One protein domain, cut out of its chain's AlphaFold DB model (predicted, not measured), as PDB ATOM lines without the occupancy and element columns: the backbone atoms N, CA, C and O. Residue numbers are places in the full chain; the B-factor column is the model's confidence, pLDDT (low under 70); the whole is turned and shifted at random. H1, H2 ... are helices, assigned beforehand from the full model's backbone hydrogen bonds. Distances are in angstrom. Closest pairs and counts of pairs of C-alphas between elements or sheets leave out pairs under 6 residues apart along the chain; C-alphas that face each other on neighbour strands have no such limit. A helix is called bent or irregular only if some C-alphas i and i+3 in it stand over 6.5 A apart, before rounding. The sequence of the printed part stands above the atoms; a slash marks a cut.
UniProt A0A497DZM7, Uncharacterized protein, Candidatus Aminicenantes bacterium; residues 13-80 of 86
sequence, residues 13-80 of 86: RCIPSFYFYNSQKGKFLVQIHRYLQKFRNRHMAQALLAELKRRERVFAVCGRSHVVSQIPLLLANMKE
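AT A GLANCE: This is residues 13 to 80 of the 86 residues of an uncharacterized protein of Candidatus Aminicenantes bacterium (UniProt A0A497DZM7). One long helix, H2, makes the length of the model; a shorter helix, H3, packs on it at residues 41 to 49 after the link of residues 54 to 63 folds back. At the other end of H2 comes the one-turn helix H1, and residues 13 to 18 stick out. The printed part has 68 residues, with three named helices in the order H1, H2, H3 and no named strand: all helix. It is a rod, only just extended, close to loose, with a radius of gyration of the C-alphas of 16.6 A and spans of 49 by 23 by 20 A.

HOW THE PARTS SIT: H2, residues 25 to 53, touches H3, residues 64 to 78, with residues 41 to 49 alone. Their closest C-alphas, those of Ala 45 and Gln 70, are 6.1 A apart. They run the same way at a steep tilt of 41 degrees. H1, residues 17 to 20, is close to H2 but not clearly touching: their closest C-alphas, those of Tyr 19 and Lys 25, are 7.3 A apart. H1 and H3 are apart. Every O i to N i+4 pair is within hydrogen-bond range in H2, 8 of 11 in H3, and H1 is too short for one.

IN THESE COORDINATES: H2 is 41.9 A long, from C-alpha 25 at (147.141, 91.362, 107.317). H3, 20.4 A, ends at C-alpha 78 at (157.516, 80.404, 143.708), and is only just irregular: C-alphas 69 and 72 are 6.8 A apart. H1 measures 5.5 A.

THE WHOLE: The C-alphas farthest apart, those of Ser 23 and Arg 55, are 50.2 A apart. The printed part has no cut and no long link. Residue 13, residues 17 to 27 and residues 79 to 80 have pLDDT under 70.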
ATOM      1  N   ARG A  13     143.955  73.707 108.727       68.00
ATOM      2  CA  ARG A  13     144.197  73.599 107.282       68.00
ATOM      3  C   ARG A  13     143.055  74.184 106.450       68.00
ATOM      4  O   ARG A  13     143.263  74.485 105.283       68.00
ATOM      5  N   CYS A  14     141.880  74.366 107.052       74.75
ATOM      6  CA  CYS A  14     140.700  74.930 106.408       74.75
ATOM      7  C   CYS A  14     140.625  76.459 106.528       74.75
ATOM      8  O   CYS A  14     139.623  77.042 106.125       74.75
ATOM      9  N   ILE A  15     141.647  77.124 107.086       71.31
ATOM     10  CA  ILE A  15     141.685  78.590 107.135       71.31
ATOM     11  C   ILE A  15     141.723  79.108 105.692       71.31
ATOM     12  O   ILE A  15     142.690  78.815 104.981       71.31
ATOM     13  N   PRO A  16     140.710  79.874 105.246       70.38
ATOM     14  CA  PRO A  16     140.648  80.328 103.869       70.38
ATOM     15  C   PRO A  16     141.891  81.128 103.491       70.38
ATOM     16  O   PRO A  16     142.322  82.023 104.223       70.38
ATOM     17  N   SER A  17     142.440  80.838 102.315       67.00
ATOM     18  CA  SER A  17     143.672  81.453 101.821       67.00
ATOM     19  C   SER A  17     143.603  82.983 101.839       67.00
ATOM     20  O   SER A  17     144.587  83.629 102.189       67.00
ATOM     21  N   PHE A  18     142.432  83.582 101.583       66.06
ATOM     22  CA  PHE A  18     142.234  85.037 101.575       66.06
ATOM     23  C   PHE A  18     142.594  85.741 102.901       66.06
ATOM     24  O   PHE A  18     143.006  86.905 102.867       66.06
ATOM     25  N   TYR A  19     142.550  85.056 104.055       62.41
ATOM     26  CA  TYR A  19     143.052  85.596 105.334       62.41
ATOM     27  C   TYR A  19     144.562  85.883 105.297       62.41
ATOM     28  O   TYR A  19     145.051  86.786 105.978       62.41
ATOM     29  N   PHE A  20     145.297  85.154 104.459       62.19
ATOM     30  CA  PHE A  20     146.726  85.320 104.217       62.19
ATOM     31  C   PHE A  20     147.035  86.213 103.013       62.19
ATOM     32  O   PHE A  20     148.209  86.340 102.668       62.19
ATOM     33  N   TYR A  21     146.045  86.860 102.383       58.91
ATOM     34  CA  TYR A  21     146.261  87.737 101.218       58.91
ATOM     35  C   TYR A  21     145.667  89.145 101.360       58.91
ATOM     36  O   TYR A  21     146.106  90.040 100.644       58.91
ATOM     37  N   ASN A  22     144.775  89.395 102.325       55.22
ATOM     38  CA  ASN A  22     144.090  90.687 102.447       55.22
ATOM     39  C   ASN A  22     144.936  91.795 103.129       55.22
ATOM     40  O   ASN A  22     145.711  91.533 104.050       55.22
ATOM     41  N   SER A  23     144.766  93.056 102.723       55.12
ATOM     42  CA  SER A  23     145.560  94.230 103.157       55.12
ATOM     43  C   SER A  23     145.413  94.606 104.646       55.12
ATOM     44  O   SER A  23     146.210  95.378 105.176       55.12
ATOM     45  N   GLN A  24     144.471  93.991 105.375       56.06
ATOM     46  CA  GLN A  24     144.353  94.073 106.843       56.06
ATOM     47  C   GLN A  24     145.290  93.102 107.608       56.06
ATOM     48  O   GLN A  24     145.288  93.074 108.845       56.06
ATOM     49  N   LYS A  25     146.123  92.343 106.877       53.50
ATOM     50  CA  LYS A  25     147.141  91.362 107.317       53.50
ATOM     51  C   LYS A  25     147.850  91.663 108.632       53.50
ATOM     52  O   LYS A  25     148.025  90.765 109.454       53.50
ATOM     53  N   GLY A  26     148.266  92.915 108.831       59.75
ATOM     54  CA  GLY A  26     149.028  93.306 110.013       59.75
ATOM     55  C   GLY A  26     148.267  93.026 111.305       59.75
ATOM     56  O   GLY A  26     148.832  92.475 112.240       59.75
ATOM     57  N   LYS A  27     146.965  93.327 111.360       67.12
ATOM     58  CA  LYS A  27     146.190  93.199 112.604       67.12
ATOM     59  C   LYS A  27     145.892  91.739 112.947       67.12
ATOM     60  O   LYS A  27     146.080  91.344 114.095       67.12
ATOM     61  N   PHE A  28     145.501  90.935 111.960       70.50
ATOM     62  CA  PHE A  28     145.157  89.524 112.158       70.50
ATOM     63  C   PHE A  28     146.375  88.668 112.531       70.50
ATOM     64  O   PHE A  28     146.358  87.975 113.550       70.50
ATOM     65  N   LEU A  29     147.473  88.763 111.768       70.88
ATOM     66  CA  LEU A  29     148.694  88.014 112.076       70.88
ATOM     67  C   LEU A  29     149.281  88.435 113.427       70.88
ATOM     68  O   LEU A  29     149.746  87.583 114.181       70.88
ATOM     69  N   VAL A  30     149.191  89.720 113.785       72.44
ATOM     70  CA  VAL A  30     149.597  90.205 115.112       72.44
ATOM     71  C   VAL A  30     148.704  89.641 116.219       72.44
ATOM     72  O   VAL A  30     149.222  89.272 117.273       72.44
ATOM     73  N   GLN A  31     147.389  89.533 116.018       76.19
ATOM     74  CA  GLN A  31     146.481  88.930 117.002       76.19
ATOM     75  C   GLN A  31     146.773  87.442 117.214       76.19
ATOM     76  O   GLN A  31     146.930  87.017 118.362       76.19
ATOM     77  N   ILE A  32     146.928  86.671 116.131       78.50
ATOM     78  CA  ILE A  32     147.327  85.259 116.216       78.50
ATOM     79  C   ILE A  32     148.690  85.130 116.890       78.50
ATOM     80  O   ILE A  32     148.843  84.329 117.812       78.50
ATOM     81  N   HIS A  33     149.670  85.941 116.489       77.94
ATOM     82  CA  HIS A  33     151.002  85.916 117.081       77.94
ATOM     83  C   HIS A  33     150.952  86.181 118.589       77.94
ATOM     84  O   HIS A  33     151.501  85.401 119.365       77.94
ATOM     85  N   ARG A  34     150.227  87.219 119.024       81.56
ATOM     86  CA  ARG A  34     150.033  87.533 120.450       81.56
ATOM     87  C   ARG A  34     149.365  86.381 121.198       81.56
ATOM     88  O   ARG A  34     149.776  86.062 122.312       81.56
ATOM     89  N   TYR A  35     148.354  85.750 120.603       80.94
ATOM     90  CA  TYR A  35     147.673  84.608 121.212       80.94
ATOM     91  C   TYR A  35     148.611  83.402 121.363       80.94
ATOM     92  O   TYR A  35     148.752  82.858 122.460       80.94
ATOM     93  N   LEU A  36     149.316  83.024 120.294       81.06
ATOM     94  CA  LEU A  36     150.284  81.925 120.313       81.06
ATOM     95  C   LEU A  36     151.434  82.198 121.284       81.06
ATOM     96  O   LEU A  36     151.879  81.290 121.984       81.06
ATOM     97  N   GLN A  37     151.890  83.447 121.377       83.06
ATOM     98  CA  GLN A  37     152.931  83.850 122.316       83.06
ATOM     99  C   GLN A  37     152.461  83.708 123.769       83.06
ATOM    100  O   GLN A  37     153.199  83.161 124.590       83.06
ATOM    101  N   LYS A  38     151.219  84.108 124.085       82.50
ATOM    102  CA  LYS A  38     150.610  83.871 125.407       82.50
ATOM    103  C   LYS A  38     150.508  82.380 125.727       82.50
ATOM    104  O   LYS A  38     150.886  81.973 126.823       82.50
ATOM    105  N   PHE A  39     150.040  81.571 124.775       83.25
ATOM    106  CA  PHE A  39     149.941  80.122 124.948       83.25
ATOM    107  C   PHE A  39     151.314  79.489 125.213       83.25
ATOM    108  O   PHE A  39     151.483  78.796 126.218       83.25
ATOM    109  N   ARG A  40     152.316  79.798 124.378       81.62
ATOM    110  CA  ARG A  40     153.702  79.335 124.560       81.62
ATOM    111  C   ARG A  40     154.262  79.738 125.920       81.62
ATOM    112  O   ARG A  40     154.822  78.893 126.605       81.62
ATOM    113  N   ASN A  41     154.080  80.994 126.329       84.62
ATOM    114  CA  ASN A  41     154.563  81.479 127.624       84.62
ATOM    115  C   ASN A  41     153.940  80.727 128.797       84.62
ATOM    116  O   ASN A  41     154.657  80.344 129.718       84.62
ATOM    117  N   ARG A  42     152.625  80.487 128.754       83.38
ATOM    118  CA  ARG A  42     151.929  79.723 129.793       83.38
ATOM    119  C   ARG A  42     152.437  78.286 129.858       83.38
ATOM    120  O   ARG A  42     152.727  77.806 130.948       83.38
ATOM    121  N   HIS A  43     152.566  77.629 128.710       84.62
ATOM    122  CA  HIS A  43     153.020  76.244 128.643       84.62
ATOM    123  C   HIS A  43     154.469  76.090 129.130       84.62
ATOM    124  O   HIS A  43     154.749  75.236 129.966       84.62
ATOM    125  N   MET A  44     155.373  76.974 128.692       85.62
ATOM    126  CA  MET A  44     156.758  76.999 129.177       85.62
ATOM    127  C   MET A  44     156.832  77.229 130.690       85.62
ATOM    128  O   MET A  44     157.540  76.505 131.381       85.62
ATOM    129  N   ALA A  45     156.084  78.203 131.222       84.69
ATOM    130  CA  ALA A  45     156.062  78.460 132.659       84.69
ATOM    131  C   ALA A  45     155.542  77.245 133.446       84.69
ATOM    132  O   ALA A  45     156.109  76.907 134.478       84.69
ATOM    133  N   GLN A  46     154.510  76.555 132.951       84.88
ATOM    134  CA  GLN A  46     154.008  75.325 133.571       84.88
ATOM    135  C   GLN A  46     155.058  74.210 133.599       84.88
ATOM    136  O   GLN A  46     155.203  73.564 134.634       84.88
ATOM    137  N   ALA A  47     155.807  74.015 132.510       85.44
ATOM    138  CA  ALA A  47     156.895  73.039 132.469       85.44
ATOM    139  C   ALA A  47     157.989  73.373 133.498       85.44
ATOM    140  O   ALA A  47     158.369  72.523 134.296       85.44
ATOM    141  N   LEU A  48     158.418  74.638 133.563       84.62
ATOM    142  CA  LEU A  48     159.404  75.086 134.554       84.62
ATOM    143  C   LEU A  48     158.906  74.906 135.992       84.62
ATOM    144  O   LEU A  48     159.668  74.485 136.855       84.62
ATOM    145  N   LEU A  49     157.628  75.183 136.260       83.38
ATOM    146  CA  LEU A  49     157.034  74.961 137.579       83.38
ATOM    147  C   LEU A  49     156.951  73.476 137.944       83.38
ATOM    148  O   LEU A  49     157.119  73.139 139.114       83.38
ATOM    149  N   ALA A  50     156.703  72.594 136.974       84.44
ATOM    150  CA  ALA A  50     156.714  71.154 137.201       84.44
ATOM    151  C   ALA A  50     158.109  70.670 137.623       84.44
ATOM    152  O   ALA A  50     158.225  69.949 138.613       84.44
ATOM    153  N   GLU A  51     159.162  71.142 136.952       84.38
ATOM    154  CA  GLU A  51     160.538  70.813 137.336       84.38
ATOM    155  C   GLU A  51     160.943  71.457 138.677       84.38
ATOM    156  O   GLU A  51     161.559  70.809 139.522       84.38
ATOM    157  N   LEU A  52     160.505  72.691 138.964       78.38
ATOM    158  CA  LEU A  52     160.734  73.324 140.273       78.38
ATOM    159  C   LEU A  52     160.092  72.541 141.429       78.38
ATOM    160  O   LEU A  52     160.686  72.434 142.504       78.38
ATOM    161  N   LYS A  53     158.902  71.956 141.226       80.81
ATOM    162  CA  LYS A  53     158.243  71.099 142.232       80.81
ATOM    163  C   LYS A  53     159.047  69.842 142.557       80.81
ATOM    164  O   LYS A  53     158.960  69.349 143.680       80.81
ATOM    165  N   ARG A  54     159.867  69.362 141.621       83.12
ATOM    166  CA  ARG A  54     160.800  68.244 141.836       83.12
ATOM    167  C   ARG A  54     162.044  68.642 142.635       83.12
ATOM    168  O   ARG A  54     162.869  67.788 142.930       83.12
ATOM    169  N   ARG A  55     162.160  69.917 143.036       79.06
ATOM    170  CA  ARG A  55     163.317  70.509 143.734       79.06
ATOM    171  C   ARG A  55     164.620  70.444 142.933       79.06
ATOM    172  O   ARG A  55     165.700  70.608 143.501       79.06
ATOM    173  N   GLU A  56     164.526  70.259 141.623       77.94
ATOM    174  CA  GLU A  56     165.678  70.300 140.736       77.94
ATOM    175  C   GLU A  56     166.053  71.749 140.404       77.94
ATOM    176  O   GLU A  56     165.218  72.660 140.395       77.94
ATOM    177  N   ARG A  57     167.342  71.987 140.144       78.00
ATOM    178  CA  ARG A  57     167.800  73.276 139.624       78.00
ATOM    179  C   ARG A  57     167.541  73.308 138.126       78.00
ATOM    180  O   ARG A  57     168.158  72.561 137.378       78.00
ATOM    181  N   VAL A  58     166.666  74.209 137.701       77.00
ATOM    182  CA  VAL A  58     166.250  74.325 136.303       77.00
ATOM    183  C   VAL A  58     166.927  75.530 135.666       77.00
ATOM    184  O   VAL A  58     166.807  76.651 136.160       77.00
ATOM    185  N   PHE A  59     167.619  75.305 134.552       80.88
ATOM    186  CA  PHE A  59     168.146  76.363 133.697       80.88
ATOM    187  C   PHE A  59     167.361  76.382 132.386       80.88
ATOM    188  O   PHE A  59     167.249  75.362 131.712       80.88
ATOM    189  N   ALA A  60     166.807  77.540 132.027       81.38
ATOM    190  CA  ALA A  60     165.963  77.690 130.849       81.38
ATOM    191  C   ALA A  60     166.528  78.754 129.911       81.38
ATOM    192  O   ALA A  60     166.683  79.913 130.294       81.38
ATOM    193  N   VAL A  61     166.781  78.375 128.658       80.56
ATOM    194  CA  VAL A  61     167.182  79.314 127.606       80.56
ATOM    195  C   VAL A  61     165.945  79.721 126.826       80.56
ATOM    196  O   VAL A  61     165.276  78.897 126.204       80.56
ATOM    197  N   CYS A  62     165.617  81.008 126.858       81.94
ATOM    198  CA  CYS A  62     164.478  81.544 126.132       81.94
ATOM    199  C   CYS A  62     164.749  82.967 125.643       81.94
ATOM    200  O   CYS A  62     165.566  83.699 126.199       81.94
ATOM    201  N   GLY A  63     164.065  83.359 124.565       81.75
ATOM    202  CA  GLY A  63     164.194  84.708 124.020       81.75
ATOM    203  C   GLY A  63     163.756  85.769 125.035       81.75
ATOM    204  O   GLY A  63     162.815  85.554 125.800       81.75
ATOM    205  N   ARG A  64     164.397  86.943 125.006       83.56
ATOM    206  CA  ARG A  64     164.178  88.044 125.966       83.56
ATOM    207  C   ARG A  64     162.701  88.384 126.210       83.56
ATOM    208  O   ARG A  64     162.303  88.619 127.346       83.56
ATOM    209  N   SER A  65     161.876  88.392 125.162       81.06
ATOM    210  CA  SER A  65     160.438  88.696 125.253       81.06
ATOM    211  C   SER A  65     159.642  87.663 126.065       81.06
ATOM    212  O   SER A  65     158.652  88.004 126.718       81.06
ATOM    213  N   HIS A  66     160.088  86.408 126.067       81.88
ATOM    214  CA  HIS A  66     159.499  85.335 126.860       81.88
ATOM    215  C   HIS A  66     159.877  85.469 128.336       81.88
ATOM    216  O   HIS A  66     158.994  85.373 129.184       81.88
ATOM    217  N   VAL A  67     161.141  85.794 128.638       82.69
ATOM    218  CA  VAL A  67     161.642  85.995 130.012       82.69
ATOM    219  C   VAL A  67     160.806  87.034 130.763       82.69
ATOM    220  O   VAL A  67     160.263  86.736 131.826       82.69
ATOM    221  N   VAL A  68     160.617  88.222 130.176       82.94
ATOM    222  CA  VAL A  68     159.837  89.318 130.792       82.94
ATOM    223  C   VAL A  68     158.404  88.885 131.114       82.94
ATOM    224  O   VAL A  68     157.857  89.246 132.150       82.94
ATOM    225  N   SER A  69     157.805  88.073 130.242       79.62
ATOM    226  CA  SER A  69     156.434  87.586 130.413       79.62
ATOM    227  C   SER A  69     156.323  86.463 131.453       79.62
ATOM    228  O   SER A  69     155.270  86.289 132.062       79.62
ATOM    229  N   GLN A  70     157.379  85.665 131.624       79.56
ATOM    230  CA  GLN A  70     157.371  84.452 132.445       79.56
ATOM    231  C   GLN A  70     157.798  84.712 133.890       79.56
ATOM    232  O   GLN A  70     157.256  84.070 134.786       79.56
ATOM    233  N   ILE A  71     158.704  85.665 134.135       82.69
ATOM    234  CA  ILE A  71     159.200  85.986 135.485       82.69
ATOM    235  C   ILE A  71     158.056  86.241 136.483       82.69
ATOM    236  O   ILE A  71     158.060  85.598 137.530       82.69
ATOM    237  N   PRO A  72     157.046  87.091 136.196       80.31
ATOM    238  CA  PRO A  72     155.970  87.341 137.155       80.31
ATOM    239  C   PRO A  72     155.153  86.083 137.474       80.31
ATOM    240  O   PRO A  72     154.791  85.858 138.627       80.31
ATOM    241  N   LEU A  73     154.896  85.240 136.465       77.50
ATOM    242  CA  LEU A  73     154.171  83.976 136.626       77.50
ATOM    243  C   LEU A  73     154.965  82.985 137.479       77.50
ATOM    244  O   LEU A  73     154.401  82.372 138.383       77.50
ATOM    245  N   LEU A  74     156.264  82.850 137.217       80.12
ATOM    246  CA  LEU A  74     157.150  81.984 137.992       80.12
ATOM    247  C   LEU A  74     157.235  82.472 139.439       80.12
ATOM    248  O   LEU A  74     156.952  81.704 140.349       80.12
ATOM    249  N   LEU A  75     157.492  83.764 139.656       79.19
ATOM    250  CA  LEU A  75     157.558  84.370 140.987       79.19
ATOM    251  C   LEU A  75     156.266  84.196 141.791       79.19
ATOM    252  O   LEU A  75     156.330  83.863 142.972       79.19
ATOM    253  N   ALA A  76     155.097  84.386 141.170       77.88
ATOM    254  CA  ALA A  76     153.809  84.195 141.837       77.88
ATOM    255  C   ALA A  76     153.626  82.760 142.360       77.88
ATOM    256  O   ALA A  76     153.085  82.577 143.444       77.88
ATOM    257  N   ASN A  77     154.121  81.765 141.622       71.69
ATOM    258  CA  ASN A  77     154.053  80.353 142.007       71.69
ATOM    259  C   ASN A  77     155.237  79.917 142.889       71.69
ATOM    260  O   ASN A  77     155.156  78.910 143.581       71.69
ATOM    261  N   MET A  78     156.340  80.668 142.883       72.62
ATOM    262  CA  MET A  78     157.516  80.404 143.708       72.62
ATOM    263  C   MET A  78     157.402  80.998 145.113       72.62
ATOM    264  O   MET A  78     158.194  80.605 145.957       72.62
ATOM    265  N   LYS A  79     156.439  81.886 145.412       58.78
ATOM    266  CA  LYS A  79     156.247  82.483 146.755       58.78
ATOM    267  C   LYS A  79     156.050  81.464 147.894       58.78
ATOM    268  O   LYS A  79     156.212  81.837 149.050       58.78
ATOM    269  N   GLU A  80     155.779  80.196 147.591       51.66
ATOM    270  CA  GLU A  80     155.766  79.097 148.573       51.66
ATOM    271  C   GLU A  80     157.173  78.631 149.009       51.66
ATOM    272  O   GLU A  80     157.319  77.948 150.020       51.66
TER     273      GLU A  80